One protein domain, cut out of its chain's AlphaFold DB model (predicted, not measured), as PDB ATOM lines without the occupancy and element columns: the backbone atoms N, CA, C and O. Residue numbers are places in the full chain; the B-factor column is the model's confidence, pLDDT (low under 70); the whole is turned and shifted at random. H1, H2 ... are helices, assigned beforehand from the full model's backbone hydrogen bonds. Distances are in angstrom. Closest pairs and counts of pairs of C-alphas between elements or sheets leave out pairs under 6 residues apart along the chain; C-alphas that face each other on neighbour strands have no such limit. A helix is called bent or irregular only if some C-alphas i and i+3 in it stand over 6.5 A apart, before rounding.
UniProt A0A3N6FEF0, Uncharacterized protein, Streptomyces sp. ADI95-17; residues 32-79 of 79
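Overview. This is residues 32 to 79 of the 79 residues of an uncharacterized protein of Streptomyces sp. ADI95-17 (UniProt A0A3N6FEF0). An open, flat U: the long helix H1 makes one arm, the short link of residues 55 to 64 folds back, and the shorter helix H2 makes the other arm, with an empty gap between the arms. H1 is kinked near residue 47. The printed part has 48 residues with two named helices, H1 then H2, and no named strand; its class is all helix. It is loose, with a radius of gyration of the C-alphas of 13.1 A, and the C-alphas span 39 by 25 by 12 A.

Along the chain. H1, the longest helix, runs from Leu 34 to Asn 54, 28.6 A from first to last C-alpha. Its first C-alpha is at (86.966, 98.699, 96.195) and its last at (101.891, 74.329, 98.035). H2 runs from Trp 65 to Ala 75, 15.2 A from first to last C-alpha, and ends with C-alpha 75 at (93.913, 103.188, 87.486).

Arrangement. H1 has a kink of 55 degrees near residue 47. It is irregular, with C-alphas 46 and 49 standing 7.4 A apart. H1 and H2 are apart, with no C-alpha of the one within 8 A of the other. Residues 39 to 47, which belong to H1, stand free. Residues 61 to 71, of which 65 to 71 belong to H2, also stand free. In H2 every O i to N i+4 pair is within hydrogen-bond range; in H1 15 of 17 are.

Size, cuts and confidence. The two C-alphas farthest apart, those of Asp 56 and Glu 79, are 39.8 A apart. The printed part has no cut and ends at the chain's last residue, 79. The link from H1 to H2 is short, with 10 residues. The mean pLDDT of the printed part is 80.1, and residues 51 to 53, 55, 57 to 63 and 79 are under 70.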
ATOM      1  N   GLY A  32      83.244  92.760  97.576       90.38
ATOM      2  CA  GLY A  32      82.383  93.463  96.615       90.38
ATOM      3  C   GLY A  32      82.583  94.984  96.529       90.38
ATOM      4  O   GLY A  32      82.008  95.625  95.647       90.38
ATOM      5  N   THR A  33      83.373  95.584  97.423       92.56
ATOM      6  CA  THR A  33      83.735  97.010  97.367       92.56
ATOM      7  C   THR A  33      85.192  97.191  96.948       92.56
ATOM      8  O   THR A  33      85.989  96.263  97.022       92.56
ATOM      9  N   LEU A  34      85.564  98.400  96.506       91.44
ATOM     10  CA  LEU A  34      86.966  98.699  96.195       91.44
ATOM     11  C   LEU A  34      87.869  98.579  97.437       91.44
ATOM     12  O   LEU A  34      89.022  98.190  97.295       91.44
ATOM     13  N   ASP A  35      87.347  98.904  98.622       94.25
ATOM     14  CA  ASP A  35      88.074  98.803  99.893       94.25
ATOM     15  C   ASP A  35      88.409  97.335 100.201       94.25
ATOM     16  O   ASP A  35      89.583  96.962 100.224       94.25
ATOM     17  N   ASP A  36      87.380  96.480 100.255       93.94
ATOM     18  CA  ASP A  36      87.533  95.044 100.519       93.94
ATOM     19  C   ASP A  36      88.395  94.358  99.448       93.94
ATOM     20  O   ASP A  36      89.219  93.495  99.741       93.94
ATOM     21  N   PHE A  37      88.233  94.751  98.178       94.44
ATOM     22  CA  PHE A  37      89.004  94.189  97.071       94.44
ATOM     23  C   PHE A  37      90.499  94.507  97.187       94.44
ATOM     24  O   PHE A  37      91.331  93.637  96.931       94.44
ATOM     25  N   LEU A  38      90.855  95.740  97.563       94.75
ATOM     26  CA  LEU A  38      92.253  96.135  97.737       94.75
ATOM     27  C   LEU A  38      92.885  95.458  98.958       94.75
ATOM     28  O   LEU A  38      94.035  95.024  98.860       94.75
ATOM     29  N   GLU A  39      92.143  95.317 100.059       95.56
ATOM     30  CA  GLU A  39      92.607  94.593 101.249       95.56
ATOM     31  C   GLU A  39      92.837  93.107 100.939       95.56
ATOM     32  O   GLU A  39      93.912  92.567 101.206       95.56
ATOM     33  N   ALA A  40      91.879  92.453 100.275       95.06
ATOM     34  CA  ALA A  40      92.008  91.055  99.868       95.06
ATOM     35  C   ALA A  40      93.156  90.833  98.870       95.06
ATOM     36  O   ALA A  40      93.883  89.841  98.969       95.06
ATOM     37  N   LEU A  41      93.360  91.761  97.927       93.31
ATOM     38  CA  LEU A  41      94.491  91.713  97.000       93.31
ATOM     39  C   LEU A  41      95.829  91.847  97.743       93.31
ATOM     40  O   LEU A  41      96.767  91.110  97.437       93.31
ATOM     41  N   ALA A  42      95.927  92.751  98.723       93.19
ATOM     42  CA  ALA A  42      97.130  92.919  99.535       93.19
ATOM     43  C   ALA A  42      97.442  91.660 100.362       93.19
ATOM     44  O   ALA A  42      98.586  91.195 100.350       93.19
ATOM     45  N   ALA A  43      96.427  91.079 101.010       92.88
ATOM     46  CA  ALA A  43      96.548  89.826 101.752       92.88
ATOM     47  C   ALA A  43      97.010  88.675 100.842       92.88
ATOM     48  O   ALA A  43      97.970  87.974 101.162       92.88
ATOM     49  N   TRP A  44      96.409  88.532  99.655       89.94
ATOM     50  CA  TRP A  44      96.818  87.506  98.697       89.94
ATOM     51  C   TRP A  44      98.257  87.696  98.210       89.94
ATOM     52  O   TRP A  44      99.005  86.726  98.177       89.94
ATOM     53  N   VAL A  45      98.684  88.917  97.860       87.50
ATOM     54  CA  VAL A  45     100.075  89.165  97.429       87.50
ATOM     55  C   VAL A  45     101.059  88.777  98.538       87.50
ATOM     56  O   VAL A  45     102.071  88.138  98.243       87.50
ATOM     57  N   HIS A  46     100.749  89.107  99.797       85.38
ATOM     58  CA  HIS A  46     101.559  88.739 100.961       85.38
ATOM     59  C   HIS A  46     101.683  87.217 101.134       85.38
ATOM     60  O   HIS A  46     102.792  86.710 101.320       85.38
ATOM     61  N   ASP A  47     100.568  86.496 101.008       85.38
ATOM     62  CA  ASP A  47     100.491  85.050 101.243       85.38
ATOM     63  C   ASP A  47     100.835  84.202 100.008       85.38
ATOM     64  O   ASP A  47     101.103  82.999 100.128       85.38
ATOM     65  N   SER A  48     100.868  84.812  98.819       78.56
ATOM     66  CA  SER A  48     101.080  84.132  97.538       78.56
ATOM     67  C   SER A  48     102.306  83.211  97.528       78.56
ATOM     68  O   SER A  48     102.168  82.093  97.027       78.56
ATOM     69  N   PRO A  49     103.461  83.531  98.159       77.00
ATOM     70  CA  PRO A  49     104.581  82.596  98.192       77.00
ATOM     71  C   PRO A  49     104.257  81.247  98.840       77.00
ATOM     72  O   PRO A  49     104.787  80.216  98.422       77.00
ATOM     73  N   GLY A  50     103.374  81.236  99.841       71.38
ATOM     74  CA  GLY A  50     102.872  80.011 100.456       71.38
ATOM     75  C   GLY A  50     101.975  79.210  99.511       71.38
ATOM     76  O   GLY A  50     102.107  77.989  99.440       71.38
ATOM     77  N   ALA A  51     101.109  79.884  98.749       63.69
ATOM     78  CA  ALA A  51     100.218  79.250  97.776       63.69
ATOM     79  C   ALA A  51     100.991  78.582  96.623       63.69
ATOM     80  O   ALA A  51     100.751  77.410  96.337       63.69
ATOM     81  N   TYR A  52     101.973  79.278  96.042       63.94
ATOM     82  CA  TYR A  52     102.838  78.742  94.980       63.94
ATOM     83  C   TYR A  52     103.664  77.540  95.467       63.94
ATOM     84  O   TYR A  52     103.695  76.492  94.822       63.94
ATOM     85  N   LYS A  53     104.237  77.631  96.677       65.69
ATOM     86  CA  LYS A  53     104.968  76.516  97.301       65.69
ATOM     87  C   LYS A  53     104.098  75.268  97.492       65.69
ATOM     88  O   LYS A  53     104.593  74.158  97.334       65.69
ATOM     89  N   ASN A  54     102.825  75.441  97.843       70.62
ATOM     90  CA  ASN A  54     101.891  74.329  98.035       70.62
ATOM     91  C   ASN A  54     101.423  73.704  96.707       70.62
ATOM     92  O   ASN A  54     100.982  72.556  96.712       70.62
ATOM     93  N   ALA A  55     101.523  74.439  95.595       63.88
ATOM     94  CA  ALA A  55     101.154  73.987  94.253       63.88
ATOM     95  C   ALA A  55     102.322  73.363  93.457       63.88
ATOM     96  O   ALA A  55     102.113  72.929  92.330       63.88
ATOM     97  N   ASP A  56     103.534  73.299  94.032       72.50
ATOM     98  CA  ASP A  56     104.790  72.964  93.326       72.50
ATOM     99  C   ASP A  56     105.079  73.907  92.135       72.50
ATOM    100  O   ASP A  56     105.795  73.580  91.188       72.50
ATOM    101  N   GLU A  57     104.515  75.115  92.194       61.84
ATOM    102  CA  GLU A  57     104.674  76.160  91.194       61.84
ATOM    103  C   GLU A  57     105.730  77.165  91.668       61.84
ATOM    104  O   GLU A  57     105.782  77.562  92.835       61.84
ATOM    105  N   GLN A  58     106.606  77.595  90.760       57.06
ATOM    106  CA  GLN A  58     107.566  78.651  91.063       57.06
ATOM    107  C   GLN A  58     106.889  80.003  90.862       57.06
ATOM    108  O   GLN A  58     106.393  80.286  89.772       57.06
ATOM    109  N   ILE A  59     106.919  80.858  91.889       59.59
ATOM    110  CA  ILE A  59     106.604  82.279  91.713       59.59
ATOM    111  C   ILE A  59     107.512  82.795  90.593       59.59
ATOM    112  O   ILE A  59     108.720  82.536  90.662       59.59
ATOM    113  N   PRO A  60     106.988  83.521  89.592       60.56
ATOM    114  CA  PRO A  60     107.833  84.193  88.621       60.56
ATOM    115  C   PRO A  60     108.878  85.022  89.387       60.56
ATOM    116  O   PRO A  60     108.491  85.934  90.123       60.56
ATOM    117  N   PRO A  61     110.185  84.705  89.278       53.38
ATOM    118  CA  PRO A  61     111.224  85.336  90.098       53.38
ATOM    119  C   PRO A  61     111.273  86.858  89.898       53.38
ATOM    120  O   PRO A  61     111.678  87.589  90.798       53.38
ATOM    121  N   ASP A  62     110.762  87.310  88.751       54.34
ATOM    122  CA  ASP A  62     110.678  88.697  88.315       54.34
ATOM    123  C   ASP A  62     109.222  89.149  88.120       54.34
ATOM    124  O   ASP A  62     108.908  89.832  87.144       54.34
ATOM    125  N   GLY A  63     108.297  88.753  89.003       61.19
ATOM    126  CA  GLY A  63     106.993  89.418  89.058       61.19
ATOM    127  C   GLY A  63     107.226  90.931  89.071       61.19
ATOM    128  O   GLY A  63     107.890  91.439  89.974       61.19
ATOM    129  N   ASP A  64     106.782  91.651  88.035       74.38
ATOM    130  CA  ASP A  64     107.081  93.079  87.900       74.38
ATOM    131  C   ASP A  64     106.188  93.875  88.866       74.38
ATOM    132  O   ASP A  64     105.211  94.527  88.490       74.38
ATOM    133  N   TRP A  65     106.523  93.798  90.159       80.88
ATOM    134  CA  TRP A  65     105.860  94.499  91.257       80.88
ATOM    135  C   TRP A  65     105.812  96.003  90.999       80.88
ATOM    136  O   TRP A  65     104.858  96.683  91.378       80.88
ATOM    137  N   THR A  66     106.830  96.518  90.305       81.25
ATOM    138  CA  THR A  66     106.904  97.920  89.907       81.25
ATOM    139  C   THR A  66     105.845  98.241  88.854       81.25
ATOM    140  O   THR A  66     105.154  99.255  88.980       81.25
ATOM    141  N   PHE A  67     105.676  97.402  87.832       83.12
ATOM    142  CA  PHE A  67     104.597  97.538  86.856       83.12
ATOM    143  C   PHE A  67     103.224  97.411  87.512       83.12
ATOM    144  O   PHE A  67     102.377  98.266  87.267       83.12
ATOM    145  N   MET A  68     103.014  96.429  88.395       87.31
ATOM    146  CA  MET A  68     101.744  96.262  89.110       87.31
ATOM    147  C   MET A  68     101.398  97.502  89.946       87.31
ATOM    148  O   MET A  68     100.302  98.047  89.819       87.31
ATOM    149  N   ALA A  69     102.350  98.017  90.731       87.69
ATOM    150  CA  ALA A  69     102.156  99.235  91.517       87.69
ATOM    151  C   ALA A  69     101.862 100.461  90.633       87.69
ATOM    152  O   ALA A  69     100.976 101.259  90.944       87.69
ATOM    153  N   ARG A  70     102.572 100.607  89.504       88.38
ATOM    154  CA  ARG A  70     102.325 101.680  88.524       88.38
ATOM    155  C   ARG A  70     100.950 101.556  87.877       88.38
ATOM    156  O   ARG A  70     100.285 102.575  87.720       88.38
ATOM    157  N   ALA A  71     100.518 100.347  87.528       90.25
ATOM    158  CA  ALA A  71      99.219 100.089  86.918       90.25
ATOM    159  C   ALA A  71      98.070 100.395  87.891       90.25
ATOM    160  O   ALA A  71      97.156 101.135  87.531       90.25
ATOM    161  N   LEU A  72      98.162  99.919  89.141       91.94
ATOM    162  CA  LEU A  72      97.195 100.233  90.201       91.94
ATOM    163  C   LEU A  72      97.117 101.743  90.442       91.94
ATOM    164  O   LEU A  72      96.029 102.310  90.495       91.94
ATOM    165  N   ARG A  73      98.269 102.424  90.515       91.88
ATOM    166  CA  ARG A  73      98.295 103.883  90.667       91.88
ATOM    167  C   ARG A  73      97.691 104.596  89.460       91.88
ATOM    168  O   ARG A  73      96.928 105.540  89.651       91.88
ATOM    169  N   ALA A  74      98.005 104.161  88.243       90.81
ATOM    170  CA  ALA A  74      97.429 104.729  87.030       90.81
ATOM    171  C   ALA A  74      95.902 104.576  87.017       90.81
ATOM    172  O   ALA A  74      95.219 105.550  86.730       90.81
ATOM    173  N   ALA A  75      95.358 103.428  87.430       91.56
ATOM    174  CA  ALA A  75      93.913 103.188  87.486       91.56
ATOM    175  C   ALA A  75      93.149 104.157  88.413       91.56
ATOM    176  O   ALA A  75      91.957 104.361  88.223       91.56
ATOM    177  N   THR A  76      93.819 104.790  89.385       89.38
ATOM    178  CA  THR A  76      93.198 105.832  90.232       89.38
ATOM    179  C   THR A  76      93.095 107.207  89.563       89.38
ATOM    180  O   THR A  76      92.427 108.089  90.094       89.38
ATOM    181  N   LEU A  77      93.786 107.415  88.436       87.19
ATOM    182  CA  LEU A  77      93.943 108.720  87.776       87.19
ATOM    183  C   LEU A  77      93.528 108.719  86.298       87.19
ATOM    184  O   LEU A  77      93.303 109.788  85.739       87.19
ATOM    185  N   TYR A  78      93.520 107.556  85.647       73.88
ATOM    186  CA  TYR A  78      93.297 107.413  84.210       73.88
ATOM    187  C   TYR A  78      91.791 107.353  83.897       73.88
ATOM    188  O   TYR A  78      91.086 106.563  84.522       73.88
ATOM    189  N   GLU A  79      91.323 108.178  82.947       51.94
ATOM    190  CA  GLU A  79      89.937 108.194  82.423       51.94
ATOM    191  C   GLU A  79      89.684 107.113  81.358       51.94
ATOM    192  O   GLU A  79      90.567 106.901  80.489       51.94
TER     193      GLU A  79